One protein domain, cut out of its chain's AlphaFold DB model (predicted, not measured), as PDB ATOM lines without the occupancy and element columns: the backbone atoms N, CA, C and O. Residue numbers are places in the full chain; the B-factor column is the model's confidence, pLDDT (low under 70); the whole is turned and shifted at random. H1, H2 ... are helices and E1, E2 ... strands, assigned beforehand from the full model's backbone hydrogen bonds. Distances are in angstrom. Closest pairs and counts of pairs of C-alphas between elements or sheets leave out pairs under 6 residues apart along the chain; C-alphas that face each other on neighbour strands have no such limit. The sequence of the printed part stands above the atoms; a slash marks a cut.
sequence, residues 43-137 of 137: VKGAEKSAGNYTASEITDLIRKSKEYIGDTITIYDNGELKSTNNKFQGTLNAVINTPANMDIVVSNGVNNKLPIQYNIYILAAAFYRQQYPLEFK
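Overview. This is residues 43 to 137 of the 137 residues of an uncharacterized protein of Chitinophagaceae bacterium (UniProt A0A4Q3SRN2). The long helix H4 makes the core, with H1, H2 and H3 packed round it at steep angles and a small hairpin of two short strands, E1 and E2, bridging between H1 and H2. The stretch of residues 43 to 54, with no named element, and the short helix H5 lie toward opposite ends of the longest axis. The printed part has 95 residues with five named helices and two named strands, in the order H1, E1, E2, H2, H3, H4, H5; the sheet, in the order E1, E2, is antiparallel and the class is mostly helix. The whole is compact, with a radius of gyration of the C-alphas of 12.7 A and spans of 38 by 26 by 22 A.

Along the chain. Begin at Val 43 and read on to C-alpha 55 at (39.135, -43.807, 21.166), where H1 starts; it runs over residues 55 to 64, 14.3 A. Next come E1, residues 73 to 75, and E2, residues 81 to 83. H2 takes residues 86 to 97, 16.1 A, and H3 residues 99 to 112, 19.8 A. Find C-alpha 116 at (36.179, -52.259, 28.145); from there H4 runs 22.4 A to C-alpha 131 at (28.706, -41.396, 46.271). H5 is residues 133 to 136.

Arrangement. Look first at H4, the hub, which touches three helices. Its closest C-alphas to H2 are those of Ala 124 and Leu 92, 5.4 A apart, at a steep tilt of 58 degrees, opposite ways. With residues 116 to 123 alone it touches H3, closest at the C-alphas of Asn 119 and Val 105, 5.4 A, at a steep tilt of 58 degrees, opposite ways. With residues 117 to 122 alone it touches H1, closest at the C-alphas of Tyr 118 and Ile 62, 6.2 A, at a steep tilt of 38 degrees, the same way. H2 and H3 only just touch, and only at the corner, with 3 pairs of C-alphas within 8 A, the closest those of Val 95 and Asn 101 at 5.4 A. E1 and E2 form an antiparallel hairpin, with N 74 and O 82 at 2.8 A and N 82 and O 74 at 2.9 A, within hydrogen-bond range. The closest C-alphas of H1 and E1 are those of Ala 55 and Ile 75, 5.7 A; those of H2 and E2 are Gln 89 and Ser 83, 5.4 A. H4 and H5 are close but not clearly touching, with the C-alphas of Arg 129 and Phe 136 closest at 7.3 A. H1 is apart from H2 and H3. In H1, H2, H3 and H4 every O i to N i+4 pair is within hydrogen-bond range; H5 is too short for such a pair.

Size, cuts and confidence. The C-alphas farthest apart are those of Glu 47 and Leu 134, 38.8 A. The printed part has no cut and no long link. Mean pLDDT of the printed part is 81.8; residues 43 to 52, 77 to 78 and 136 to 137 are under 70.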
ATOM      1  N   VAL A  43      47.323 -48.899  21.646       44.84
ATOM      2  CA  VAL A  43      46.766 -48.663  20.325       44.84
ATOM      3  C   VAL A  43      46.983 -47.193  20.041       44.84
ATOM      4  O   VAL A  43      46.442 -46.352  20.749       44.84
ATOM      5  N   LYS A  44      47.778 -46.856  19.021       44.34
ATOM      6  CA  LYS A  44      47.848 -45.468  18.529       44.34
ATOM      7  C   LYS A  44      46.414 -44.965  18.364       44.34
ATOM      8  O   LYS A  44      45.624 -45.701  17.790       44.34
ATOM      9  N   GLY A  45      46.059 -43.770  18.832       38.12
ATOM     10  CA  GLY A  45      44.666 -43.343  19.081       38.12
ATOM     11  C   GLY A  45      43.676 -43.379  17.903       38.12
ATOM     12  O   GLY A  45      42.495 -43.085  18.081       38.12
ATOM     13  N   ALA A  46      44.133 -43.763  16.707       43.78
ATOM     14  CA  ALA A  46      43.339 -44.005  15.506       43.78
ATOM     15  C   ALA A  46      43.206 -45.493  15.107       43.78
ATOM     16  O   ALA A  46      42.378 -45.828  14.261       43.78
ATOM     17  N   GLU A  47      44.007 -46.397  15.670       45.03
ATOM     18  CA  GLU A  47      43.909 -47.828  15.407       45.03
ATOM     19  C   GLU A  47      42.813 -48.455  16.277       45.03
ATOM     20  O   GLU A  47      42.516 -48.026  17.393       45.03
ATOM     21  N   LYS A  48      42.145 -49.462  15.718       43.84
ATOM     22  CA  LYS A  48      41.086 -50.190  16.411       43.84
ATOM     23  C   LYS A  48      41.726 -51.023  17.514       43.84
ATOM     24  O   LYS A  48      42.607 -51.835  17.234       43.84
ATOM     25  N   SER A  49      41.244 -50.871  18.747       47.38
ATOM     26  CA  SER A  49      41.495 -51.866  19.791       47.38
ATOM     27  C   SER A  49      41.049 -53.247  19.302       47.38
ATOM     28  O   SER A  49      40.206 -53.338  18.403       47.38
ATOM     29  N   ALA A  50      41.633 -54.319  19.848       46.91
ATOM     30  CA  ALA A  50      41.290 -55.706  19.540       46.91
ATOM     31  C   ALA A  50      39.807 -55.967  19.883       46.91
ATOM     32  O   ALA A  50      39.458 -56.430  20.963       46.91
ATOM     33  N   GLY A  51      38.927 -55.567  18.962       54.31
ATOM     34  CA  GLY A  51      37.527 -55.254  19.238       54.31
ATOM     35  C   GLY A  51      37.107 -53.878  18.700       54.31
ATOM     36  O   GLY A  51      36.643 -53.052  19.465       54.31
ATOM     37  N   ASN A  52      37.270 -53.637  17.394       65.88
ATOM     38  CA  ASN A  52      36.530 -52.712  16.509       65.88
ATOM     39  C   ASN A  52      36.271 -51.227  16.856       65.88
ATOM     40  O   ASN A  52      35.732 -50.561  15.976       65.88
ATOM     41  N   TYR A  53      36.655 -50.687  18.015       73.94
ATOM     42  CA  TYR A  53      36.375 -49.290  18.380       73.94
ATOM     43  C   TYR A  53      37.656 -48.456  18.532       73.94
ATOM     44  O   TYR A  53      38.642 -48.898  19.128       73.94
ATOM     45  N   THR A  54      37.622 -47.243  17.991       81.44
ATOM     46  CA  THR A  54      38.605 -46.166  18.176       81.44
ATOM     47  C   THR A  54      38.323 -45.390  19.464       81.44
ATOM     48  O   THR A  54      37.198 -45.399  19.969       81.44
ATOM     49  N   ALA A  55      39.315 -44.659  19.985       82.69
ATOM     50  CA  ALA A  55      39.135 -43.807  21.166       82.69
ATOM     51  C   ALA A  55      37.959 -42.827  20.996       82.69
ATOM     52  O   ALA A  55      37.128 -42.697  21.892       82.69
ATOM     53  N   SER A  56      37.832 -42.215  19.812       83.50
ATOM     54  CA  SER A  56      36.723 -41.309  19.490       83.50
ATOM     55  C   SER A  56      35.364 -42.009  19.526       83.50
ATOM     56  O   SER A  56      34.418 -41.469  20.092       83.50
ATOM     57  N   GLU A  57      35.252 -43.215  18.961       86.12
ATOM     58  CA  GLU A  57      33.995 -43.974  18.981       86.12
ATOM     59  C   GLU A  57      33.593 -44.354  20.409       86.12
ATOM     60  O   GLU A  57      32.413 -44.304  20.752       86.12
ATOM     61  N   ILE A  58      34.560 -44.687  21.268       87.31
ATOM     62  CA  ILE A  58      34.292 -44.972  22.681       87.31
ATOM     63  C   ILE A  58      33.822 -43.707  23.406       87.31
ATOM     64  O   ILE A  58      32.834 -43.754  24.140       87.31
ATOM     65  N   THR A  59      34.486 -42.568  23.197       88.62
ATOM     66  CA  THR A  59      34.066 -41.287  23.782       88.62
ATOM     67  C   THR A  59      32.654 -40.910  23.332       88.62
ATOM     68  O   THR A  59      31.845 -40.460  24.145       88.62
ATOM     69  N   ASP A  60      32.314 -41.146  22.067       90.06
ATOM     70  CA  ASP A  60      30.966 -40.911  21.553       90.06
ATOM     71  C   ASP A  60      29.931 -41.867  22.156       90.06
ATOM     72  O   ASP A  60      28.820 -41.436  22.475       90.06
ATOM     73  N   LEU A  61      30.275 -43.143  22.363       90.75
ATOM     74  CA  LEU A  61      29.423 -44.090  23.090       90.75
ATOM     75  C   LEU A  61      29.152 -43.606  24.518       90.75
ATOM     76  O   LEU A  61      28.007 -43.635  24.967       90.75
ATOM     77  N   ILE A  62      30.186 -43.123  25.212       92.12
ATOM     78  CA  ILE A  62      30.076 -42.570  26.567       92.12
ATOM     79  C   ILE A  62      29.131 -41.365  26.583       92.12
ATOM     80  O   ILE A  62      28.182 -41.353  27.369       92.12
ATOM     81  N   ARG A  63      29.325 -40.390  25.686       91.12
ATOM     82  CA  ARG A  63      28.486 -39.179  25.599       91.12
ATOM     83  C   ARG A  63      27.023 -39.480  25.282       91.12
ATOM     84  O   ARG A  63      26.138 -38.777  25.754       91.12
ATOM     85  N   LYS A  64      26.764 -40.512  24.473       91.12
ATOM     86  CA  LYS A  64      25.405 -40.962  24.124       91.12
ATOM     87  C   LYS A  64      24.766 -41.834  25.207       91.12
ATOM     88  O   LYS A  64      23.578 -42.143  25.109       91.12
ATOM     89  N   SER A  65      25.530 -42.269  26.207       90.12
ATOM     90  CA  SER A  65      25.010 -43.123  27.271       90.12
ATOM     91  C   SER A  65      24.091 -42.337  28.207       90.12
ATOM     92  O   SER A  65      24.326 -41.170  28.511       90.12
ATOM     93  N   LYS A  66      23.056 -43.003  28.729       89.00
ATOM     94  CA  LYS A  66      22.187 -42.429  29.775       89.00
ATOM     95  C   LYS A  66      22.945 -42.148  31.070       89.00
ATOM     96  O   LYS A  66      22.528 -41.315  31.864       89.00
ATOM     97  N   GLU A  67      24.051 -42.854  31.266       87.19
ATOM     98  CA  GLU A  67      24.895 -42.713  32.438       87.19
ATOM     99  C   GLU A  67      25.919 -41.584  32.284       87.19
ATOM    100  O   GLU A  67      26.683 -41.364  33.222       87.19
ATOM    101  N   TYR A  68      25.924 -40.841  31.171       89.69
ATOM    102  CA  TYR A  68      26.816 -39.701  30.984       89.69
ATOM    103  C   TYR A  68      26.619 -38.666  32.099       89.69
ATOM    104  O   TYR A  68      25.495 -38.252  32.386       89.69
ATOM    105  N   ILE A  69      27.711 -38.274  32.756       88.19
ATOM    106  CA  ILE A  69      27.683 -37.339  33.893       88.19
ATOM    107  C   ILE A  69      28.044 -35.897  33.501       88.19
ATOM    108  O   ILE A  69      28.209 -35.053  34.374       88.19
ATOM    109  N   GLY A  70      28.196 -35.605  32.204       84.69
ATOM    110  CA  GLY A  70      28.590 -34.273  31.727       84.69
ATOM    111  C   GLY A  70      30.086 -33.969  31.852       84.69
ATOM    112  O   GLY A  70      30.496 -32.829  31.644       84.69
ATOM    113  N   ASP A  71      30.913 -34.960  32.190       83.12
ATOM    114  CA  ASP A  71      32.356 -34.782  32.318       83.12
ATOM    115  C   ASP A  71      33.089 -34.926  30.976       83.12
ATOM    116  O   ASP A  71      32.588 -35.501  30.003       83.12
ATOM    117  N   THR A  72      34.302 -34.378  30.910       85.94
ATOM    118  CA  THR A  72      35.173 -34.589  29.753       85.94
ATOM    119  C   THR A  72      36.077 -35.780  30.029       85.94
ATOM    120  O   THR A  72      36.971 -35.702  30.871       85.94
ATOM    121  N   ILE A  73      35.849 -36.862  29.285       90.19
ATOM    122  CA  ILE A  73      36.695 -38.054  29.282       90.19
ATOM    123  C   ILE A  73      37.655 -38.022  28.103       90.19
ATOM    124  O   ILE A  73      37.245 -37.893  26.948       90.19
ATOM    125  N   THR A  74      38.933 -38.210  28.413       90.00
ATOM    126  CA  THR A  74      40.003 -38.473  27.455       90.00
ATOM    127  C   THR A  74      40.390 -39.942  27.550       90.00
ATOM    128  O   THR A  74      40.671 -40.439  28.641       90.00
ATOM    129  N   ILE A  75      40.399 -40.627  26.408       87.81
ATOM    130  CA  ILE A  75      40.915 -41.991  26.277       87.81
ATOM    131  C   ILE A  75      42.251 -41.885  25.561       87.81
ATOM    132  O   ILE A  75      42.306 -41.411  24.427       87.81
ATOM    133  N   TYR A  76      43.314 -42.285  26.243       82.50
ATOM    134  CA  TYR A  76      44.655 -42.292  25.677       82.50
ATOM    135  C   TYR A  76      44.908 -43.558  24.863       82.50
ATOM    136  O   TYR A  76      44.231 -44.576  25.010       82.50
ATOM    137  N   ASP A  77      45.950 -43.499  24.045       68.00
ATOM    138  CA  ASP A  77      46.422 -44.593  23.196       68.00
ATOM    139  C   ASP A  77      46.753 -45.867  23.992       68.00
ATOM    140  O   ASP A  77      46.528 -46.995  23.559       68.00
ATOM    141  N   ASN A  78      47.238 -45.706  25.221       67.69
ATOM    142  CA  ASN A  78      47.466 -46.802  26.162       67.69
ATOM    143  C   ASN A  78      46.171 -47.299  26.835       67.69
ATOM    144  O   ASN A  78      46.267 -47.932  27.878       67.69
ATOM    145  N   GLY A  79      44.988 -46.947  26.321       71.19
ATOM    146  CA  GLY A  79      43.669 -47.290  26.854       71.19
ATOM    147  C   GLY A  79      43.314 -46.669  28.208       71.19
ATOM    148  O   GLY A  79      42.272 -47.023  28.763       71.19
ATOM    149  N   GLU A  80      44.147 -45.769  28.736       82.19
ATOM    150  CA  GLU A  80      43.914 -45.071  29.999       82.19
ATOM    151  C   GLU A  80      42.752 -44.079  29.872       82.19
ATOM    152  O   GLU A  80      42.634 -43.347  28.887       82.19
ATOM    153  N   LEU A  81      41.899 -44.045  30.896       87.69
ATOM    154  CA  LEU A  81      40.782 -43.114  31.021       87.69
ATOM    155  C   LEU A  81      41.164 -41.981  31.975       87.69
ATOM    156  O   LEU A  81      41.425 -42.230  33.156       87.69
ATOM    157  N   LYS A  82      41.121 -40.737  31.487       91.06
ATOM    158  CA  LYS A  82      41.178 -39.551  32.350       91.06
ATOM    159  C   LYS A  82      39.942 -38.685  32.240       91.06
ATOM    160  O   LYS A  82      39.504 -38.354  31.143       91.06
ATOM    161  N   SER A  83      39.444 -38.269  33.391       91.88
ATOM    162  CA  SER A  83      38.411 -37.263  33.556       91.88
ATOM    163  C   SER A  83      39.022 -35.931  33.967       91.88
ATOM    164  O   SER A  83      39.974 -35.876  34.744       91.88
ATOM    165  N   THR A  84      38.429 -34.839  33.491       91.25
ATOM    166  CA  THR A  84      38.703 -33.493  34.015       91.25
ATOM    167  C   THR A  84      38.103 -33.270  35.407       91.25
ATOM    168  O   THR A  84      38.480 -32.321  36.092       91.25
ATOM    169  N   ASN A  85      37.165 -34.119  35.845       91.38
ATOM    170  CA  ASN A  85      36.603 -34.088  37.191       91.38
ATOM    171  C   ASN A  85      37.449 -34.969  38.127       91.38
ATOM    172  O   ASN A  85      37.375 -36.193  38.076       91.38
ATOM    173  N   ASN A  86      38.204 -34.345  39.038       91.56
ATOM    174  CA  ASN A  86      39.076 -35.054  39.985       91.56
ATOM    175  C   ASN A  86      38.328 -36.041  40.896       91.56
ATOM    176  O   ASN A  86      38.874 -37.094  41.227       91.56
ATOM    177  N   LYS A  87      37.086 -35.734  41.300       91.31
ATOM    178  CA  LYS A  87      36.286 -36.662  42.113       91.31
ATOM    179  C   LYS A  87      35.927 -37.898  41.294       91.31
ATOM    180  O   LYS A  87      36.104 -39.018  41.768       91.31
ATOM    181  N   PHE A  88      35.487 -37.694  40.051       93.50
ATOM    182  CA  PHE A  88      35.158 -38.795  39.152       93.50
ATOM    183  C   PHE A  88      36.394 -39.608  38.755       93.50
ATOM    184  O   PHE A  88      36.328 -40.833  38.719       93.50
ATOM    185  N   GLN A  89      37.546 -38.956  38.560       94.00
ATOM    186  CA  GLN A  89      38.822 -39.643  38.365       94.00
ATOM    187  C   GLN A  89      39.143 -40.578  39.537       94.00
ATOM    188  O   GLN A  89      39.609 -41.695  39.322       94.00
ATOM    189  N   GLY A  90      38.864 -40.150  40.772       92.31
ATOM    190  CA  GLY A  90      38.984 -41.003  41.954       92.31
ATOM    191  C   GLY A  90      38.123 -42.265  41.850       92.31
ATOM    192  O   GLY A  90      38.617 -43.369  42.081       92.31
ATOM    193  N   THR A  91      36.862 -42.123  41.432       93.31
ATOM    194  CA  THR A  91      35.946 -43.258  41.231       93.31
ATOM    195  C   THR A  91      36.391 -44.168  40.080       93.31
ATOM    196  O   THR A  91      36.372 -45.388  40.239       93.31
ATOM    197  N   LEU A  92      36.864 -43.611  38.957       92.56
ATOM    198  CA  LEU A  92      37.449 -44.373  37.844       92.56
ATOM    199  C   LEU A  92      38.642 -45.215  38.311       92.56
ATOM    200  O   LEU A  92      38.686 -46.420  38.068       92.56
ATOM    201  N   ASN A  93      39.575 -44.599  39.039       90.62
ATOM    202  CA  ASN A  93      40.743 -45.285  39.584       90.62
ATOM    203  C   ASN A  93      40.331 -46.404  40.552       90.62
ATOM    204  O   ASN A  93      40.924 -47.479  40.531       90.62
ATOM    205  N   ALA A  94      39.308 -46.184  41.380       90.00
ATOM    206  CA  ALA A  94      38.795 -47.205  42.292       90.00
ATOM    207  C   ALA A  94      38.171 -48.398  41.547       90.00
ATOM    208  O   ALA A  94      38.348 -49.543  41.968       90.00
ATOM    209  N   VAL A  95      37.477 -48.159  40.429       90.38
ATOM    210  CA  VAL A  95      36.963 -49.230  39.561       90.38
ATOM    211  C   VAL A  95      38.114 -50.019  38.939       90.38
ATOM    212  O   VAL A  95      38.131 -51.239  39.060       90.38
ATOM    213  N   ILE A  96      39.093 -49.336  38.341       87.56
ATOM    214  CA  ILE A  96      40.217 -49.967  37.631       87.56
ATOM    215  C   ILE A  96      41.111 -50.776  38.579       87.56
ATOM    216  O   ILE A  96      41.518 -51.890  38.255       87.56
ATOM    217  N   ASN A  97      41.407 -50.238  39.764       85.44
ATOM    218  CA  ASN A  97      42.357 -50.844  40.698       85.44
ATOM    219  C   ASN A  97      41.738 -51.927  41.596       85.44
ATOM    220  O   ASN A  97      42.464 -52.574  42.348       85.44
ATOM    221  N   THR A  98      40.417 -52.134  41.545       86.38
ATOM    222  CA  THR A  98      39.738 -53.152  42.358       86.38
ATOM    223  C   THR A  98      39.427 -54.388  41.508       86.38
ATOM    224  O   THR A  98      38.581 -54.296  40.615       86.38
ATOM    225  N   PRO A  99      40.010 -55.567  41.809       83.38
ATOM    226  CA  PRO A  99      39.794 -56.783  41.017       83.38
ATOM    227  C   PRO A  99      38.316 -57.158  40.856       83.38
ATOM    228  O   PRO A  99      37.862 -57.394  39.743       83.38
ATOM    229  N   ALA A 100      37.535 -57.093  41.941       82.81
ATOM    230  CA  ALA A 100      36.106 -57.407  41.911       82.81
ATOM    231  C   ALA A 100      35.301 -56.482  40.976       82.81
ATOM    232  O   ALA A 100      34.367 -56.927  40.312       82.81
ATOM    233  N   ASN A 101      35.674 -55.201  40.883       86.69
ATOM    234  CA  ASN A 101      35.030 -54.262  39.963       86.69
ATOM    235  C   ASN A 101      35.426 -54.559  38.514       86.69
ATOM    236  O   ASN A 101      34.583 -54.518  37.619       86.69
ATOM    237  N   MET A 102      36.693 -54.902  38.278       84.69
ATOM    238  CA  MET A 102      37.169 -55.265  36.946       84.69
ATOM    239  C   MET A 102      36.564 -56.575  36.438       84.69
ATOM    240  O   MET A 102      36.272 -56.671  35.248       84.69
ATOM    241  N   ASP A 103      36.273 -57.538  37.311       83.31
ATOM    242  CA  ASP A 103      35.531 -58.745  36.930       83.31
ATOM    243  C   ASP A 103      34.120 -58.405  36.424       83.31
ATOM    244  O   ASP A 103      33.667 -58.957  35.416       83.31
ATOM    245  N   ILE A 104      33.445 -57.436  37.055       85.25
ATOM    246  CA  ILE A 104      32.142 -56.926  36.596       85.25
ATOM    247  C   ILE A 104      32.283 -56.238  35.233       85.25
ATOM    248  O   ILE A 104      31.498 -56.507  34.323       85.25
ATOM    249  N   VAL A 105      33.289 -55.377  35.063       85.75
ATOM    250  CA  VAL A 105      33.569 -54.677  33.797       85.75
ATOM    251  C   VAL A 105      33.807 -55.672  32.661       85.75
ATOM    252  O   VAL A 105      33.230 -55.526  31.583       85.75
ATOM    253  N   VAL A 106      34.635 -56.691  32.899       81.19
ATOM    254  CA  VAL A 106      34.958 -57.729  31.913       81.19
ATOM    255  C   VAL A 106      33.717 -58.556  31.584       81.19
ATOM    256  O   VAL A 106      33.418 -58.758  30.408       81.19
ATOM    257  N   SER A 107      32.956 -58.982  32.598       79.88
ATOM    258  CA  SER A 107      31.695 -59.709  32.409       79.88
ATOM    259  C   SER A 107      30.708 -58.908  31.552       79.88
ATOM    260  O   SER A 107      30.167 -59.418  30.568       79.88
ATOM    261  N   ASN A 108      30.542 -57.618  31.852       80.81
ATOM    262  CA  ASN A 108      29.690 -56.726  31.073       80.81
ATOM    263  C   ASN A 108      30.184 -56.590  29.632       80.81
ATOM    264  O   ASN A 108      29.381 -56.772  28.722       80.81
ATOM    265  N   GLY A 109      31.486 -56.367  29.423       77.19
ATOM    266  CA  GLY A 109      32.097 -56.273  28.093       77.19
ATOM    267  C   GLY A 109      31.887 -57.520  27.234       77.19
ATOM    268  O   GLY A 109      31.599 -57.413  26.040       77.19
ATOM    269  N   VAL A 110      31.950 -58.712  27.836       74.69
ATOM    270  CA  VAL A 110      31.654 -59.975  27.142       74.69
ATOM    271  C   VAL A 110      30.175 -60.064  26.754       74.69
ATOM    272  O   VAL A 110      29.860 -60.465  25.632       74.69
ATOM    273  N   ASN A 111      29.271 -59.667  27.652       76.12
ATOM    274  CA  ASN A 111      27.826 -59.786  27.443       76.12
ATOM    275  C   ASN A 111      27.285 -58.774  26.427       76.12
ATOM    276  O   ASN A 111      26.482 -59.125  25.564       76.12
ATOM    277  N   ASN A 112      27.719 -57.517  26.519       77.00
ATOM    278  CA  ASN A 112      27.212 -56.431  25.683       77.00
ATOM    279  C   ASN A 112      28.045 -56.186  24.416       77.00
ATOM    280  O   ASN A 112      27.600 -55.439  23.546       77.00
ATOM    281  N   LYS A 113      29.217 -56.828  24.287       80.25
ATOM    282  CA  LYS A 113      30.160 -56.648  23.169       80.25
ATOM    283  C   LYS A 113      30.593 -55.186  22.985       80.25
ATOM    284  O   LYS A 113      30.869 -54.756  21.862       80.25
ATOM    285  N   LEU A 114      30.632 -54.421  24.077       84.00
ATOM    286  CA  LEU A 114      31.088 -53.035  24.098       84.00
ATOM    287  C   LEU A 114      32.527 -52.933  24.628       84.00
ATOM    288  O   LEU A 114      32.970 -53.800  25.385       84.00
ATOM    289  N   PRO A 115      33.255 -51.861  24.266       84.88
ATOM    290  CA  PRO A 115      34.624 -51.615  24.716       84.88
ATOM    291  C   PRO A 115      34.775 -51.665  26.233       84.88
ATOM    292  O   PRO A 115      33.905 -51.201  26.975       84.88
ATOM    293  N   ILE A 116      35.911 -52.172  26.707       85.88
ATOM    294  CA  ILE A 116      36.179 -52.259  28.145       85.88
ATOM    295  C   ILE A 116      36.152 -50.870  28.798       85.88
ATOM    296  O   ILE A 116      35.550 -50.707  29.851       85.88
ATOM    297  N   GLN A 117      36.668 -49.842  28.120       88.25
ATOM    298  CA  GLN A 117      36.660 -48.453  28.589       88.25
ATOM    299  C   GLN A 117      35.241 -47.900  28.771       88.25
ATOM    300  O   GLN A 117      34.968 -47.215  29.754       88.25
ATOM    301  N   TYR A 118      34.322 -48.236  27.861       89.81
ATOM    302  CA  TYR A 118      32.912 -47.879  28.015       89.81
ATOM    303  C   TYR A 118      32.329 -48.536  29.272       89.81
ATOM    304  O   TYR A 118      31.694 -47.871  30.085       89.81
ATOM    305  N   ASN A 119      32.596 -49.826  29.481       89.50
ATOM    306  CA  ASN A 119      32.105 -50.555  30.652       89.50
ATOM    307  C   ASN A 119      32.697 -50.031  31.974       89.50
ATOM    308  O   ASN A 119      31.967 -49.940  32.962       89.50
ATOM    309  N   ILE A 120      33.974 -49.630  31.983       91.31
ATOM    310  CA  ILE A 120      34.606 -48.941  33.119       91.31
ATOM    311  C   ILE A 120      33.855 -47.643  33.419       91.31
ATOM    312  O   ILE A 120      33.488 -47.410  34.568       91.31
ATOM    313  N   TYR A 121      33.589 -46.825  32.394       93.19
ATOM    314  CA  TYR A 121      32.885 -45.556  32.566       93.19
ATOM    315  C   TYR A 121      31.489 -45.750  33.156       93.19
ATOM    316  O   TYR A 121      31.150 -45.096  34.134       93.19
ATOM    317  N   ILE A 122      30.690 -46.663  32.598       93.81
ATOM    318  CA  ILE A 122      29.321 -46.919  33.064       93.81
ATOM    319  C   ILE A 122      29.308 -47.353  34.533       93.81
ATOM    320  O   ILE A 122      28.517 -46.835  35.322       93.81
ATOM    321  N   LEU A 123      30.207 -48.264  34.919       93.12
ATOM    322  CA  LEU A 123      30.299 -48.712  36.306       93.12
ATOM    323  C   LEU A 123      30.765 -47.582  37.236       93.12
ATOM    324  O   LEU A 123      30.187 -47.380  38.304       93.12
ATOM    325  N   ALA A 124      31.767 -46.805  36.816       93.44
ATOM    326  CA  ALA A 124      32.246 -45.658  37.578       93.44
ATOM    327  C   ALA A 124      31.162 -44.583  37.732       93.44
ATOM    328  O   ALA A 124      30.997 -44.046  38.823       93.44
ATOM    329  N   ALA A 125      30.388 -44.296  36.683       93.38
ATOM    330  CA  ALA A 125      29.287 -43.337  36.710       93.38
ATOM    331  C   ALA A 125      28.191 -43.765  37.695       93.38
ATOM    332  O   ALA A 125      27.724 -42.947  38.489       93.38
ATOM    333  N   ALA A 126      27.844 -45.055  37.720       92.62
ATOM    334  CA  ALA A 126      26.897 -45.602  38.686       92.62
ATOM    335  C   ALA A 126      27.386 -45.429  40.136       92.62
ATOM    336  O   ALA A 126      26.641 -44.936  40.985       92.62
ATOM    337  N   PHE A 127      28.649 -45.764  40.423       92.94
ATOM    338  CA  PHE A 127      29.227 -45.552  41.756       92.94
ATOM    339  C   PHE A 127      29.340 -44.076  42.121       92.94
ATOM    340  O   PHE A 127      29.052 -43.702  43.256       92.94
ATOM    341  N   TYR A 128      29.701 -43.218  41.170       93.06
ATOM    342  CA  TYR A 128      29.804 -41.785  41.404       93.06
ATOM    343  C   TYR A 128      28.451 -41.180  41.788       93.06
ATOM    344  O   TYR A 128      28.373 -40.428  42.754       93.06
ATOM    345  N   ARG A 129      27.361 -41.566  41.112       90.75
ATOM    346  CA  ARG A 129      25.997 -41.141  41.478       90.75
ATOM    347  C   ARG A 129      25.592 -41.587  42.882       90.75
ATOM    348  O   ARG A 129      24.915 -40.843  43.583       90.75
ATOM    349  N   GLN A 130      26.007 -42.782  43.299       90.62
ATOM    350  CA  GLN A 130      25.754 -43.276  44.658       90.62
ATOM    351  C   GLN A 130      26.566 -42.509  45.709       90.62
ATOM    352  O   GLN A 130      26.061 -42.235  46.795       90.62
ATOM    353  N   GLN A 131      27.811 -42.148  45.387       89.19
ATOM    354  CA  GLN A 131      28.706 -41.396  46.271       89.19
ATOM    355  C   GLN A 131      28.320 -39.911  46.376       89.19
ATOM    356  O   GLN A 131      28.440 -39.326  47.450       89.19
ATOM    357  N   TYR A 132      27.830 -39.310  45.286       87.75
ATOM    358  CA  TYR A 132      27.548 -37.872  45.175       87.75
ATOM    359  C   TYR A 132      26.130 -37.580  44.637       87.75
ATOM    360  O   TYR A 132      25.976 -36.900  43.621       87.75
ATOM    361  N   PRO A 133      25.058 -38.032  45.313       80.44
ATOM    362  CA  PRO A 133      23.687 -37.960  44.789       80.44
ATOM    363  C   PRO A 133      23.134 -36.534  44.630       80.44
ATOM    364  O   PRO A 133      22.164 -36.324  43.908       80.44
ATOM    365  N   LEU A 134      23.722 -35.543  45.309       75.81
ATOM    366  CA  LEU A 134      23.282 -34.144  45.253       75.81
ATOM    367  C   LEU A 134      23.799 -33.388  44.020       75.81
ATOM    368  O   LEU A 134      23.241 -32.350  43.690       75.81
ATOM    369  N   GLU A 135      24.826 -33.896  43.332       72.81
ATOM    370  CA  GLU A 135      25.402 -33.254  42.137       72.81
ATOM    371  C   GLU A 135      24.593 -33.540  40.852       72.81
ATOM    372  O   GLU A 135      24.921 -33.024  39.788       72.81
ATOM    373  N   PHE A 136      23.529 -34.345  40.952       62.69
ATOM    374  CA  PHE A 136      22.710 -34.815  39.825       62.69
ATOM    375  C   PHE A 136      21.221 -34.445  39.939       62.69
ATOM    376  O   PHE A 136      20.396 -35.034  39.237       62.69
ATOM    377  N   LYS A 137      20.871 -33.526  40.848       55.38
ATOM    378  CA  LYS A 137      19.509 -32.995  41.015       55.38
ATOM    379  C   LYS A 137      19.237 -31.791  40.125       55.38
ATOM    380  O   LYS A 137      20.165 -30.974  39.951       55.38
TER     381      LYS A 137